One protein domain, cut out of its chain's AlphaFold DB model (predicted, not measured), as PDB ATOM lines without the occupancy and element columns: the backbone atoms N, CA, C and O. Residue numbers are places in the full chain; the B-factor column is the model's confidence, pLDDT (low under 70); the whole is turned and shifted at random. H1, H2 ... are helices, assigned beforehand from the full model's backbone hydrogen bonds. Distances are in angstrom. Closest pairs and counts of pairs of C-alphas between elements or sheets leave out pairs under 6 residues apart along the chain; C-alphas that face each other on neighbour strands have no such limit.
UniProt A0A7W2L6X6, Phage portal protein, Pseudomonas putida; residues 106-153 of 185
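What this domain is: This is residues 106 to 153 of the 185 residues of the protein "Phage portal protein" of Pseudomonas putida (UniProt A0A7W2L6X6). The longest helix, H2, makes one arm of a U; the chain folds back as short H3, and short H1 makes a corner at H2's first end. The unnamed tail, residues 139 to 153, loops back past H3 to the H2-H3 link. The 48 printed residues hold three named helices, in order H1, H2, H3, and no named strand: all helix, compact, radius of gyration of the C-alphas 10.8 A, spans 29 by 24 by 15 A.

How they stand to each other: Start at H2, residues 114 to 126. H3, residues 132 to 138, only just touches its residues 121 to 125, with 3 pairs of C-alphas within 8 A; the closest are Gly 125 and Arg 132, 6.6 A. This helical hairpin runs opposite ways at a steep tilt of 38 degrees, only just past shallow. H1, residues 106 to 112, and H2, with residues 116 to 117 alone, only just touch, only at the corner, with 3 such pairs; the closest C-alphas, Leu 110 and Arg 117, are 5.6 A apart. They run opposite ways at a steep tilt of 56 degrees. H1 and H3 are apart. In H2 and H3 every O i to N i+4 pair is within hydrogen-bond range; in H1 0 of 3 are, beside 4 of 4 O i to N i+3 pairs.

Where its parts are: Find C-alpha 114 at (292.970, 123.630, 161.870); H2 runs 18.0 A from there. H1, 11.6 A, begins at (281.514, 132.285, 158.868); H3, 10.0 A, ends at (286.807, 133.570, 168.752).

The domain as a whole: The C-alphas of Ala 112 and Gly 146 are farthest apart, 29.3 A. The printed part has no cut, and both links are tight. Look for pLDDT under 70 at residues 110, 111 and 153.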
ATOM      1  N   LEU A 106     281.068 133.066 160.030       78.75
ATOM      2  CA  LEU A 106     281.514 132.285 158.868       78.75
ATOM      3  C   LEU A 106     282.952 131.770 159.034       78.75
ATOM      4  O   LEU A 106     283.334 130.776 158.418       78.75
ATOM      5  N   GLU A 107     283.721 132.354 159.957       73.62
ATOM      6  CA  GLU A 107     285.021 131.836 160.406       73.62
ATOM      7  C   GLU A 107     284.927 130.406 160.976       73.62
ATOM      8  O   GLU A 107     285.935 129.710 161.106       73.62
ATOM      9  N   ALA A 108     283.726 129.912 161.298       71.88
ATOM     10  CA  ALA A 108     283.516 128.512 161.650       71.88
ATOM     11  C   ALA A 108     283.874 127.541 160.507       71.88
ATOM     12  O   ALA A 108     284.291 126.422 160.801       71.88
ATOM     13  N   PHE A 109     283.801 127.952 159.233       74.19
ATOM     14  CA  PHE A 109     284.264 127.118 158.112       74.19
ATOM     15  C   PHE A 109     285.772 126.845 158.186       74.19
ATOM     16  O   PHE A 109     286.204 125.731 157.898       74.19
ATOM     17  N   LEU A 110     286.560 127.802 158.693       69.25
ATOM     18  CA  LEU A 110     287.987 127.608 158.973       69.25
ATOM     19  C   LEU A 110     288.229 126.632 160.133       69.25
ATOM     20  O   LEU A 110     289.342 126.167 160.303       69.25
ATOM     21  N   ARG A 111     287.226 126.272 160.950       67.69
ATOM     22  CA  ARG A 111     287.410 125.225 161.975       67.69
ATOM     23  C   ARG A 111     287.685 123.856 161.347       67.69
ATOM     24  O   ARG A 111     288.369 123.045 161.963       67.69
ATOM     25  N   ALA A 112     287.168 123.610 160.142       71.56
ATOM     26  CA  ALA A 112     287.469 122.390 159.397       71.56
ATOM     27  C   ALA A 112     288.956 122.310 159.004       71.56
ATOM     28  O   ALA A 112     289.501 121.213 158.934       71.56
ATOM     29  N   ASP A 113     289.617 123.458 158.822       77.25
ATOM     30  CA  ASP A 113     291.051 123.562 158.565       77.25
ATOM     31  C   ASP A 113     291.795 124.141 159.780       77.25
ATOM     32  O   ASP A 113     292.027 125.345 159.922       77.25
ATOM     33  N   SER A 114     292.211 123.245 160.676       77.31
ATOM     34  CA  SER A 114     292.970 123.630 161.870       77.31
ATOM     35  C   SER A 114     294.304 124.316 161.537       77.31
ATOM     36  O   SER A 114     294.772 125.133 162.332       77.31
ATOM     37  N   ALA A 115     294.908 124.027 160.376       82.56
ATOM     38  CA  ALA A 115     296.182 124.612 159.971       82.56
ATOM     39  C   ALA A 115     296.004 126.055 159.478       82.56
ATOM     40  O   ALA A 115     296.670 126.958 159.991       82.56
ATOM     41  N   GLY A 116     295.059 126.299 158.563       82.56
ATOM     42  CA  GLY A 116     294.716 127.647 158.101       82.56
ATOM     43  C   GLY A 116     294.208 128.540 159.231       82.56
ATOM     44  O   GLY A 116     294.592 129.708 159.323       82.56
ATOM     45  N   ARG A 117     293.435 127.985 160.173       81.88
ATOM     46  CA  ARG A 117     292.974 128.715 161.365       81.88
ATOM     47  C   ARG A 117     294.124 129.116 162.289       81.88
ATOM     48  O   ARG A 117     294.187 130.270 162.713       81.88
ATOM     49  N   ALA A 118     295.064 128.209 162.562       85.38
ATOM     50  CA  ALA A 118     296.253 128.526 163.353       85.38
ATOM     51  C   ALA A 118     297.138 129.579 162.661       85.38
ATOM     52  O   ALA A 118     297.609 130.514 163.313       85.38
ATOM     53  N   ALA A 119     297.318 129.472 161.341       88.19
ATOM     54  CA  ALA A 119     298.069 130.441 160.548       88.19
ATOM     55  C   ALA A 119     297.414 131.833 160.560       88.19
ATOM     56  O   ALA A 119     298.106 132.834 160.756       88.19
ATOM     57  N   TYR A 120     296.085 131.903 160.431       86.62
ATOM     58  CA  TYR A 120     295.313 133.144 160.522       86.62
ATOM     59  C   TYR A 120     295.479 133.820 161.890       86.62
ATOM     60  O   TYR A 120     295.900 134.976 161.956       86.62
ATOM     61  N   LEU A 121     295.222 133.095 162.987       88.06
ATOM     62  CA  LEU A 121     295.336 133.639 164.345       88.06
ATOM     63  C   LEU A 121     296.773 134.081 164.659       88.06
ATOM     64  O   LEU A 121     296.980 135.136 165.259       88.06
ATOM     65  N   SER A 122     297.765 133.302 164.219       88.12
ATOM     66  CA  SER A 122     299.184 133.631 164.376       88.12
ATOM     67  C   SER A 122     299.547 134.912 163.625       88.12
ATOM     68  O   SER A 122     300.130 135.819 164.211       88.12
ATOM     69  N   THR A 123     299.141 135.035 162.359       88.88
ATOM     70  CA  THR A 123     299.435 136.215 161.528       88.88
ATOM     71  C   THR A 123     298.765 137.470 162.087       88.88
ATOM     72  O   THR A 123     299.403 138.518 162.195       88.88
ATOM     73  N   MET A 124     297.500 137.368 162.505       86.94
ATOM     74  CA  MET A 124     296.766 138.483 163.111       86.94
ATOM     75  C   MET A 124     297.387 138.930 164.439       86.94
ATOM     76  O   MET A 124     297.532 140.130 164.680       86.94
ATOM     77  N   GLY A 125     297.801 137.976 165.277       86.31
ATOM     78  CA  GLY A 125     298.449 138.262 166.555       86.31
ATOM     79  C   GLY A 125     299.876 138.805 166.416       86.31
ATOM     80  O   GLY A 125     300.270 139.674 167.188       86.31
ATOM     81  N   GLN A 126     300.655 138.328 165.440       84.62
ATOM     82  CA  GLN A 126     302.034 138.784 165.201       84.62
ATOM     83  C   GLN A 126     302.099 140.204 164.635       84.62
ATOM     84  O   GLN A 126     303.001 140.965 164.990       84.62
ATOM     85  N   ASN A 127     301.144 140.556 163.775       84.88
ATOM     86  CA  ASN A 127     301.064 141.874 163.151       84.88
ATOM     87  C   ASN A 127     300.356 142.914 164.034       84.88
ATOM     88  O   ASN A 127     300.254 144.071 163.639       84.88
ATOM     89  N   GLY A 128     299.863 142.522 165.214       82.31
ATOM     90  CA  GLY A 128     299.170 143.428 166.130       82.31
ATOM     91  C   GLY A 128     297.795 143.889 165.637       82.31
ATOM     92  O   GLY A 128     297.334 144.941 166.067       82.31
ATOM     93  N   TYR A 129     297.137 143.129 164.754       81.38
ATOM     94  CA  TYR A 129     295.754 143.407 164.336       81.38
ATOM     95  C   TYR A 129     294.718 142.896 165.336       81.38
ATOM     96  O   TYR A 129     293.601 143.400 165.363       81.38
ATOM     97  N   MET A 130     295.074 141.883 166.125       86.25
ATOM     98  CA  MET A 130     294.169 141.235 167.066       86.25
ATOM     99  C   MET A 130     294.888 140.961 168.382       86.25
ATOM    100  O   MET A 130     296.036 140.500 168.398       86.25
ATOM    101  N   THR A 131     294.209 141.221 169.495       88.19
ATOM    102  CA  THR A 131     294.718 140.867 170.820       88.19
ATOM    103  C   THR A 131     294.634 139.355 171.041       88.19
ATOM    104  O   THR A 131     293.866 138.627 170.405       88.19
ATOM    105  N   ARG A 132     295.428 138.831 171.979       86.19
ATOM    106  CA  ARG A 132     295.390 137.395 172.303       86.19
ATOM    107  C   ARG A 132     294.036 137.007 172.900       86.19
ATOM    108  O   ARG A 132     293.567 135.898 172.655       86.19
ATOM    109  N   ASN A 133     293.404 137.905 173.653       88.06
ATOM    110  CA  ASN A 133     292.081 137.675 174.232       88.06
ATOM    111  C   ASN A 133     290.960 137.713 173.188       88.06
ATOM    112  O   ASN A 133     290.067 136.873 173.259       88.06
ATOM    113  N   GLU A 134     291.034 138.582 172.179       85.44
ATOM    114  CA  GLU A 134     290.108 138.545 171.035       85.44
ATOM    115  C   GLU A 134     290.192 137.206 170.292       85.44
ATOM    116  O   GLU A 134     289.166 136.579 170.023       85.44
ATOM    117  N   GLY A 135     291.407 136.704 170.045       87.31
ATOM    118  CA  GLY A 135     291.606 135.369 169.475       87.31
ATOM    119  C   GLY A 135     291.015 134.256 170.348       87.31
ATOM    120  O   GLY A 135     290.357 133.352 169.839       87.31
ATOM    121  N   ARG A 136     291.178 134.336 171.675       87.50
ATOM    122  CA  ARG A 136     290.577 133.376 172.622       87.50
ATOM    123  C   ARG A 136     289.053 133.436 172.610       87.50
ATOM    124  O   ARG A 136     288.422 132.384 172.610       87.50
ATOM    125  N   HIS A 137     288.467 134.626 172.525       85.75
ATOM    126  CA  HIS A 137     287.021 134.795 172.420       85.75
ATOM    127  C   HIS A 137     286.466 134.146 171.142       85.75
ATOM    128  O   HIS A 137     285.454 133.452 171.199       85.75
ATOM    129  N   LYS A 138     287.165 134.273 170.002       81.88
ATOM    130  CA  LYS A 138     286.807 133.570 168.752       81.88
ATOM    131  C   LYS A 138     286.834 132.040 168.887       81.88
ATOM    132  O   LYS A 138     286.073 131.342 168.214       81.88
ATOM    133  N   GLU A 139     287.678 131.516 169.773       82.06
ATOM    134  CA  GLU A 139     287.738 130.091 170.122       82.06
ATOM    135  C   GLU A 139     286.783 129.686 171.257       82.06
ATOM    136  O   GLU A 139     286.776 128.524 171.660       82.06
ATOM    137  N   ASN A 140     285.952 130.600 171.766       83.38
ATOM    138  CA  ASN A 140     285.115 130.394 172.956       83.38
ATOM    139  C   ASN A 140     285.925 130.011 174.212       83.38
ATOM    140  O   ASN A 140     285.452 129.274 175.077       83.38
ATOM    141  N   LEU A 141     287.161 130.504 174.314       86.06
ATOM    142  CA  LEU A 141     288.036 130.327 175.470       86.06
ATOM    143  C   LEU A 141     287.966 131.553 176.395       86.06
ATOM    144  O   LEU A 141     287.851 132.681 175.913       86.06
ATOM    145  N   PRO A 142     288.101 131.369 177.722       88.12
ATOM    146  CA  PRO A 142     288.086 132.481 178.666       88.12
ATOM    147  C   PRO A 142     289.312 133.382 178.481       88.12
ATOM    148  O   PRO A 142     290.415 132.885 178.212       88.12
ATOM    149  N   SER A 143     289.131 134.691 178.666       89.88
ATOM    150  CA  SER A 143     290.205 135.689 178.627       89.88
ATOM    151  C   SER A 143     291.265 135.428 179.696       89.88
ATOM    152  O   SER A 143     290.968 134.935 180.785       89.88
ATOM    153  N   MET A 144     292.512 135.778 179.386       87.50
ATOM    154  CA  MET A 144     293.641 135.685 180.311       87.50
ATOM    155  C   MET A 144     294.156 137.088 180.673       87.50
ATOM    156  O   MET A 144     294.141 137.984 179.819       87.50
ATOM    157  N   PRO A 145     294.655 137.296 181.907       85.56
ATOM    158  CA  PRO A 145     295.281 138.556 182.296       85.56
ATOM    159  C   PRO A 145     296.465 138.890 181.377       85.56
ATOM    160  O   PRO A 145     297.301 138.031 181.105       85.56
ATOM    161  N   GLY A 146     296.535 140.132 180.888       80.81
ATOM    162  CA  GLY A 146     297.603 140.594 179.988       80.81
ATOM    163  C   GLY A 146     297.426 140.213 178.511       80.81
ATOM    164  O   GLY A 146     298.289 140.528 177.693       80.81
ATOM    165  N   GLY A 147     296.317 139.561 178.146       78.62
ATOM    166  CA  GLY A 147     296.017 139.167 176.767       78.62
ATOM    167  C   GLY A 147     295.449 140.279 175.874       78.62
ATOM    168  O   GLY A 147     295.396 140.078 174.662       78.62
ATOM    169  N   ASP A 148     295.072 141.428 176.443       83.38
ATOM    170  CA  ASP A 148     294.472 142.576 175.731       83.38
ATOM    171  C   ASP A 148     295.514 143.545 175.142       83.38
ATOM    172  O   ASP A 148     295.173 144.579 174.575       83.38
ATOM    173  N   ILE A 149     296.804 143.234 175.286       80.81
ATOM    174  CA  ILE A 149     297.894 144.081 174.803       80.81
ATOM    175  C   ILE A 149     298.289 143.627 173.396       80.81
ATOM    176  O   ILE A 149     298.678 142.471 173.187       80.81
ATOM    177  N   LEU A 150     298.221 144.554 172.437       81.31
ATOM    178  CA  LEU A 150     298.739 144.341 171.089       81.31
ATOM    179  C   LEU A 150     300.263 144.240 171.137       81.31
ATOM    180  O   LEU A 150     300.950 145.093 171.696       81.31
ATOM    181  N   THR A 151     300.793 143.179 170.542       77.06
ATOM    182  CA  THR A 151     302.235 142.959 170.435       77.06
ATOM    183  C   THR A 151     302.615 142.848 168.976       77.06
ATOM    184  O   THR A 151     301.942 142.141 168.235       77.06
ATOM    185  N   VAL A 152     303.716 143.484 168.594       77.56
ATOM    186  CA  VAL A 152     304.293 143.388 167.250       77.56
ATOM    187  C   VAL A 152     305.712 142.842 167.346       77.56
ATOM    188  O   VAL A 152     306.431 143.130 168.306       77.56
ATOM    189  N   GLN A 153     306.122 142.024 166.375       69.19
ATOM    190  CA  GLN A 153     307.503 141.550 166.319       69.19
ATOM    191  C   GLN A 153     308.445 142.703 165.954       69.19
ATOM    192  O   GLN A 153     308.339 143.303 164.886       69.19
TER     193      GLN A 153